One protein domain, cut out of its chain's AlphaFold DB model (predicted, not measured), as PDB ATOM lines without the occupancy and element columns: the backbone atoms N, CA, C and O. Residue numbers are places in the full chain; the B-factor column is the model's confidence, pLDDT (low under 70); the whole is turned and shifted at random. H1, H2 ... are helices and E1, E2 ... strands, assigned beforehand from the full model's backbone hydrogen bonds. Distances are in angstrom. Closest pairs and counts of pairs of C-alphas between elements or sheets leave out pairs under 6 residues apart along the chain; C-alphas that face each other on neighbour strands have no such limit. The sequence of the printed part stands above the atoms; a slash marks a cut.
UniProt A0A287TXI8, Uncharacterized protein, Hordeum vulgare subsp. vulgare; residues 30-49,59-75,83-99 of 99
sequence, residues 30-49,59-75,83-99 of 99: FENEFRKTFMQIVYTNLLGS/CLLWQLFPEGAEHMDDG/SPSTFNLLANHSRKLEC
ATOM      1  N   PHE A  30      34.840 176.361 -16.446       89.44
ATOM      2  CA  PHE A  30      36.030 175.581 -16.740       89.44
ATOM      3  C   PHE A  30      35.642 174.140 -17.026       89.44
ATOM      4  O   PHE A  30      34.722 173.598 -16.417       89.44
ATOM      5  N   GLU A  31      36.381 173.522 -17.939       88.62
ATOM      6  CA  GLU A  31      36.274 172.101 -18.242       88.62
ATOM      7  C   GLU A  31      37.320 171.297 -17.456       88.62
ATOM      8  O   GLU A  31      38.316 171.836 -16.958       88.62
ATOM      9  N   ASN A  32      37.130 169.976 -17.386       88.12
ATOM     10  CA  ASN A  32      38.052 169.060 -16.705       88.12
ATOM     11  C   ASN A  32      39.508 169.190 -17.194       88.12
ATOM     12  O   ASN A  32      40.431 169.147 -16.380       88.12
ATOM     13  N   GLU A  33      39.734 169.393 -18.497       90.44
ATOM     14  CA  GLU A  33      41.094 169.569 -19.032       90.44
ATOM     15  C   GLU A  33      41.758 170.859 -18.531       90.44
ATOM     16  O   GLU A  33      42.972 170.884 -18.312       90.44
ATOM     17  N   PHE A  34      40.980 171.910 -18.256       92.94
ATOM     18  CA  PHE A  34      41.512 173.142 -17.681       92.94
ATOM     19  C   PHE A  34      41.947 172.926 -16.229       92.94
ATOM     20  O   PHE A  34      43.046 173.329 -15.846       92.94
ATOM     21  N   ARG A  35      41.140 172.205 -15.434       92.50
ATOM     22  CA  ARG A  35      41.511 171.791 -14.068       92.50
ATOM     23  C   ARG A  35      42.803 170.982 -14.070       92.50
ATOM     24  O   ARG A  35      43.714 171.276 -13.303       92.50
ATOM     25  N   LYS A  36      42.902 169.988 -14.948       92.38
ATOM     26  CA  LYS A  36      44.093 169.145 -15.080       92.38
ATOM     27  C   LYS A  36      45.328 169.955 -15.481       92.38
ATOM     28  O   LYS A  36      46.385 169.776 -14.885       92.38
ATOM     29  N   THR A  37      45.185 170.877 -16.432       94.69
ATOM     30  CA  THR A  37      46.265 171.788 -16.845       94.69
ATOM     31  C   THR A  37      46.717 172.667 -15.680       94.69
ATOM     32  O   THR A  37      47.912 172.780 -15.420       94.69
ATOM     33  N   PHE A  38      45.772 173.229 -14.921       95.00
ATOM     34  CA  PHE A  38      46.068 174.011 -13.723       95.00
ATOM     35  C   PHE A  38      46.857 173.195 -12.689       95.00
ATOM     36  O   PHE A  38      47.912 173.635 -12.234       95.00
ATOM     37  N   MET A  39      46.407 171.973 -12.379       95.00
ATOM     38  CA  MET A  39      47.130 171.068 -11.478       95.00
ATOM     39  C   MET A  39      48.544 170.764 -11.989       95.00
ATOM     40  O   MET A  39      49.501 170.776 -11.219       95.00
ATOM     41  N   GLN A  40      48.699 170.535 -13.294       95.56
ATOM     42  CA  GLN A  40      49.995 170.246 -13.899       95.56
ATOM     43  C   GLN A  40      50.961 171.435 -13.803       95.56
ATOM     44  O   GLN A  40      52.145 171.223 -13.546       95.56
ATOM     45  N   ILE A  41      50.474 172.672 -13.946       95.38
ATOM     46  CA  ILE A  41      51.272 173.892 -13.745       95.38
ATOM     47  C   ILE A  41      51.764 173.986 -12.297       95.38
ATOM     48  O   ILE A  41      52.949 174.231 -12.076       95.38
ATOM     49  N   VAL A  42      50.887 173.750 -11.316       94.44
ATOM     50  CA  VAL A  42      51.256 173.750  -9.888       94.44
ATOM     51  C   VAL A  42      52.355 172.722  -9.610       94.44
ATOM     52  O   VAL A  42      53.410 173.077  -9.083       94.44
ATOM     53  N   TYR A  43      52.152 171.473 -10.033       94.44
ATOM     54  CA  TYR A  43      53.129 170.401  -9.840       94.44
ATOM     55  C   TYR A  43      54.454 170.651 -10.563       94.44
ATOM     56  O   TYR A  43      55.506 170.321 -10.025       94.44
ATOM     57  N   THR A  44      54.423 171.236 -11.763       93.06
ATOM     58  CA  THR A  44      55.638 171.534 -12.539       93.06
ATOM     59  C   THR A  44      56.459 172.636 -11.873       93.06
ATOM     60  O   THR A  44      57.671 172.489 -11.752       93.06
ATOM     61  N   ASN A  45      55.815 173.699 -11.383       91.19
ATOM     62  CA  ASN A  45      56.512 174.774 -10.672       91.19
ATOM     63  C   ASN A  45      57.157 174.269  -9.374       91.19
ATOM     64  O   ASN A  45      58.310 174.586  -9.093       91.19
ATOM     65  N   LEU A  46      56.432 173.457  -8.600       90.88
ATOM     66  CA  LEU A  46      56.961 172.866  -7.368       90.88
ATOM     67  C   LEU A  46      58.096 171.888  -7.628       90.88
ATOM     68  O   LEU A  46      59.098 171.933  -6.926       90.88
ATOM     69  N   LEU A  47      57.959 171.036  -8.643       91.00
ATOM     70  CA  LEU A  47      59.027 170.124  -9.023       91.00
ATOM     71  C   LEU A  47      60.278 170.892  -9.468       91.00
ATOM     72  O   LEU A  47      61.362 170.570  -9.010       91.00
ATOM     73  N   GLY A  48      60.140 171.946 -10.280       90.31
ATOM     74  CA  GLY A  48      61.285 172.775 -10.673       90.31
ATOM     75  C   GLY A  48      61.952 173.473  -9.479       90.31
ATOM     76  O   GLY A  48      63.178 173.573  -9.411       90.31
ATOM     77  N   SER A  49      61.163 173.909  -8.491       88.00
ATOM     78  CA  SER A  49      61.693 174.428  -7.224       88.00
ATOM     79  C   SER A  49      62.435 173.354  -6.421       88.00
ATOM     80  O   SER A  49      63.489 173.634  -5.861       88.00
ATOM     81  N   CYS A  59      52.902 170.192  -1.709       93.38
ATOM     82  CA  CYS A  59      51.568 170.743  -1.936       93.38
ATOM     83  C   CYS A  59      50.454 169.754  -1.619       93.38
ATOM     84  O   CYS A  59      50.660 168.540  -1.652       93.38
ATOM     85  N   LEU A  60      49.263 170.291  -1.356       95.56
ATOM     86  CA  LEU A  60      48.068 169.518  -1.041       95.56
ATOM     87  C   LEU A  60      46.935 169.907  -1.998       95.56
ATOM     88  O   LEU A  60      46.537 171.069  -2.089       95.56
ATOM     89  N   LEU A  61      46.432 168.917  -2.737       95.94
ATOM     90  CA  LEU A  61      45.303 169.087  -3.648       95.94
ATOM     91  C   LEU A  61      44.008 169.261  -2.848       95.94
ATOM     92  O   LEU A  61      43.645 168.381  -2.068       95.94
ATOM     93  N   TRP A  62      43.281 170.345  -3.114       96.75
ATOM     94  CA  TRP A  62      41.926 170.573  -2.627       96.75
ATOM     95  C   TRP A  62      40.901 170.169  -3.704       96.75
ATOM     96  O   TRP A  62      40.893 170.743  -4.793       96.75
ATOM     97  N   GLN A  63      40.037 169.182  -3.471       94.50
ATOM     98  CA  GLN A  63      40.135 168.202  -2.383       94.50
ATOM     99  C   GLN A  63      39.892 166.788  -2.888       94.50
ATOM    100  O   GLN A  63      39.152 166.561  -3.845       94.50
ATOM    101  N   LEU A  64      40.550 165.828  -2.248       93.88
ATOM    102  CA  LEU A  64      40.391 164.418  -2.559       93.88
ATOM    103  C   LEU A  64      39.131 163.879  -1.889       93.88
ATOM    104  O   LEU A  64      39.028 163.912  -0.666       93.88
ATOM    105  N   PHE A  65      38.224 163.316  -2.684       94.25
ATOM    106  CA  PHE A  65      37.023 162.655  -2.188       94.25
ATOM    107  C   PHE A  65      37.025 161.151  -2.481       94.25
ATOM    108  O   PHE A  65      37.449 160.729  -3.565       94.25
ATOM    109  N   PRO A  66      36.511 160.330  -1.544       92.12
ATOM    110  CA  PRO A  66      36.134 158.957  -1.843       92.12
ATOM    111  C   PRO A  66      34.857 158.920  -2.698       92.12
ATOM    112  O   PRO A  66      34.095 159.887  -2.759       92.12
ATOM    113  N   GLU A  67      34.594 157.779  -3.336       92.31
ATOM    114  CA  GLU A  67      33.292 157.542  -3.970       92.31
ATOM    115  C   GLU A  67      32.161 157.581  -2.932       92.31
ATOM    116  O   GLU A  67      32.320 157.110  -1.805       92.31
ATOM    117  N   GLY A  68      31.008 158.137  -3.310       92.81
ATOM    118  CA  GLY A  68      29.829 158.261  -2.444       92.81
ATOM    119  C   GLY A  68      29.770 159.565  -1.632       92.81
ATOM    120  O   GLY A  68      28.723 159.890  -1.067       92.81
ATOM    121  N   ALA A  69      30.855 160.345  -1.594       94.88
ATOM    122  CA  ALA A  69      30.916 161.642  -0.912       94.88
ATOM    123  C   ALA A  69      30.607 162.846  -1.827       94.88
ATOM    124  O   ALA A  69      30.790 163.993  -1.430       94.88
ATOM    125  N   GLU A  70      30.103 162.625  -3.046       92.38
ATOM    126  CA  GLU A  70      29.861 163.677  -4.052       92.38
ATOM    127  C   GLU A  70      28.862 164.740  -3.588       92.38
ATOM    128  O   GLU A  70      28.888 165.873  -4.056       92.38
ATOM    129  N   HIS A  71      27.980 164.395  -2.652       94.56
ATOM    130  CA  HIS A  71      27.021 165.328  -2.064       94.56
ATOM    131  C   HIS A  71      27.689 166.471  -1.274       94.56
ATOM    132  O   HIS A  71      27.042 167.482  -1.013       94.56
ATOM    133  N   MET A  72      28.966 166.325  -0.908       95.06
ATOM    134  CA  MET A  72      29.778 167.360  -0.263       95.06
ATOM    135  C   MET A  72      30.615 168.169  -1.266       95.06
ATOM    136  O   MET A  72      31.418 168.997  -0.842       95.06
ATOM    137  N   ASP A  73      30.481 167.922  -2.577       94.12
ATOM    138  CA  ASP A  73      31.332 168.545  -3.595       94.12
ATOM    139  C   ASP A  73      31.069 170.056  -3.666       94.12
ATOM    140  O   ASP A  73      30.015 170.539  -4.094       94.12
ATOM    141  N   ASP A  74      32.067 170.823  -3.233       94.94
ATOM    142  CA  ASP A  74      32.096 172.283  -3.301       94.94
ATOM    143  C   ASP A  74      32.441 172.800  -4.706       94.94
ATOM    144  O   ASP A  74      32.424 174.006  -4.963       94.94
ATOM    145  N   GLY A  75      32.687 171.885  -5.639       94.19
ATOM    146  CA  GLY A  75      33.109 172.144  -6.996       94.19
ATOM    147  C   GLY A  75      34.556 171.774  -7.246       94.19
ATOM    148  O   GLY A  75      34.948 171.862  -8.404       94.19
ATOM    149  N   SER A  83      38.325 159.560 -12.132       86.75
ATOM    150  CA  SER A  83      39.294 160.335 -12.907       86.75
ATOM    151  C   SER A  83      40.698 159.709 -12.878       86.75
ATOM    152  O   SER A  83      41.601 160.218 -12.201       86.75
ATOM    153  N   PRO A  84      40.928 158.635 -13.663       90.12
ATOM    154  CA  PRO A  84      42.242 157.997 -13.768       90.12
ATOM    155  C   PRO A  84      43.350 158.953 -14.231       90.12
ATOM    156  O   PRO A  84      44.503 158.822 -13.827       90.12
ATOM    157  N   SER A  85      43.015 159.945 -15.064       89.62
ATOM    158  CA  SER A  85      43.964 160.958 -15.540       89.62
ATOM    159  C   SER A  85      44.468 161.859 -14.409       89.62
ATOM    160  O   SER A  85      45.672 162.094 -14.309       89.62
ATOM    161  N   THR A  86      43.571 162.318 -13.532       89.69
ATOM    162  CA  THR A  86      43.916 163.129 -12.355       89.69
ATOM    163  C   THR A  86      44.749 162.326 -11.360       89.69
ATOM    164  O   THR A  86      45.760 162.823 -10.862       89.69
ATOM    165  N   PHE A  87      44.375 161.063 -11.127       92.38
ATOM    166  CA  PHE A  87      45.156 160.142 -10.302       92.38
ATOM    167  C   PHE A  87      46.581 159.967 -10.841       92.38
ATOM    168  O   PHE A  87      47.548 160.152 -10.106       92.38
ATOM    169  N   ASN A  88      46.723 159.674 -12.138       94.00
ATOM    170  CA  ASN A  88      48.028 159.489 -12.768       94.00
ATOM    171  C   ASN A  88      48.898 160.746 -12.677       94.00
ATOM    172  O   ASN A  88      50.103 160.631 -12.466       94.00
ATOM    173  N   LEU A  89      48.307 161.938 -12.814       93.62
ATOM    174  CA  LEU A  89      49.028 163.201 -12.671       93.62
ATOM    175  C   LEU A  89      49.615 163.356 -11.258       93.62
ATOM    176  O   LEU A  89      50.811 163.615 -11.130       93.62
ATOM    177  N   LEU A  90      48.801 163.151 -10.217       93.31
ATOM    178  CA  LEU A  90      49.248 163.228  -8.823       93.31
ATOM    179  C   LEU A  90      50.287 162.141  -8.511       93.31
ATOM    180  O   LEU A  90      51.365 162.456  -8.022       93.31
ATOM    181  N   ALA A  91      50.024 160.887  -8.884       94.38
ATOM    182  CA  ALA A  91      50.944 159.778  -8.646       94.38
ATOM    183  C   ALA A  91      52.299 159.969  -9.356       94.38
ATOM    184  O   ALA A  91      53.344 159.620  -8.809       94.38
ATOM    185  N   ASN A  92      52.298 160.532 -10.571       95.19
ATOM    186  CA  ASN A  92      53.526 160.886 -11.283       95.19
ATOM    187  C   ASN A  92      54.295 162.008 -10.579       95.19
ATOM    188  O   ASN A  92      55.516 161.931 -10.516       95.19
ATOM    189  N   HIS A  93      53.609 163.038 -10.074       93.88
ATOM    190  CA  HIS A  93      54.264 164.101  -9.313       93.88
ATOM    191  C   HIS A  93      54.888 163.556  -8.022       93.88
ATOM    192  O   HIS A  93      56.071 163.784  -7.800       93.88
ATOM    193  N   SER A  94      54.144 162.766  -7.238       93.69
ATOM    194  CA  SER A  94      54.647 162.160  -5.999       93.69
ATOM    195  C   SER A  94      55.907 161.324  -6.231       93.69
ATOM    196  O   SER A  94      56.906 161.549  -5.562       93.69
ATOM    197  N   ARG A  95      55.915 160.446  -7.247       94.62
ATOM    198  CA  ARG A  95      57.103 159.642  -7.590       94.62
ATOM    199  C   ARG A  95      58.332 160.479  -7.941       94.62
ATOM    200  O   ARG A  95      59.445 160.050  -7.685       94.62
ATOM    201  N   LYS A  96      58.148 161.648  -8.558       92.06
ATOM    202  CA  LYS A  96      59.272 162.524  -8.920       92.06
ATOM    203  C   LYS A  96      59.889 163.241  -7.719       92.06
ATOM    204  O   LYS A  96      61.012 163.700  -7.839       92.06
ATOM    205  N   LEU A  97      59.171 163.341  -6.599       88.19
ATOM    206  CA  LEU A  97      59.697 163.904  -5.352       88.19
ATOM    207  C   LEU A  97      60.455 162.868  -4.501       88.19
ATOM    208  O   LEU A  97      61.129 163.249  -3.551       88.19
ATOM    209  N   GLU A  98      60.330 161.573  -4.812       82.62
ATOM    210  CA  GLU A  98      61.000 160.473  -4.094       82.62
ATOM    211  C   GLU A  98      62.402 160.142  -4.640       82.62
ATOM    212  O   GLU A  98      63.151 159.417  -3.981       82.62
ATOM    213  N   CYS A  99      62.743 160.639  -5.832       56.16
ATOM    214  CA  CYS A  99      64.017 160.407  -6.522       56.16
ATOM    215  C   CYS A  99      65.015 161.541  -6.270       56.16
ATOM    216  O   CYS A  99      66.223 161.222  -6.192       56.16
TER     217      CYS A  99
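This is residues 30 to 49, 59 to 75 and 83 to 99 of the 99 residues of an uncharacterized protein of Hordeum vulgare subsp. vulgare (UniProt A0A287TXI8). Two helices, H1 and H2, lie side by side and run the same way, with the short strand E1 near H1 and a looping arm beyond E1 whose residues 66 to 72 stick out. The arm makes much of the length: the outline is elongated, with spans of 37 by 23 by 18 A. The printed part has 54 residues in three pieces, with two named helices and one named strand in the order H1, E1, H2, and its class is mostly helix. It is only just loose, close to compact, with a radius of gyration of the C-alphas of 12.4 A.

Find C-alpha 32 at (38.052, 169.060, -16.705); from there H1, residues 32 to 49, runs 26.0 A to C-alpha 49 at (61.693, 174.428, -7.224). H2, residues 84 to 97, measures 20.3 A and ends at C-alpha 97 at (59.697, 163.904, -5.352). E1 is residues 59 to 61, 6.7 A long.

Begin with H1, the longest helix: it touches H2, and their closest C-alphas, those of Tyr 43 and His 93, are 6.4 A apart. The two run the same way at a shallow tilt of 2 degrees. In both H1 and H2 every O i to N i+4 pair is within hydrogen-bond range. Look next at Leu 46 and Cys 59, whose C-alphas are the closest of H1 and E1, at 7.9 A. E1 and H2 are apart, and E1 pairs with no named strand.

The two C-alphas farthest apart, those of His 71 and Cys 99, are 37.6 A apart. Residues 50 to 58 are not printed, and C-alphas 49 and 59 are 12.0 A apart across that cut. Residues 76 to 82 are not printed either, with 14.6 A from C-alpha 75 to C-alpha 83. Residues 62 to 75 hold no named element, and of these 66 to 72 stand free. Mean pLDDT of the printed part is 91.9; residue 99, the chain's last, is under 70.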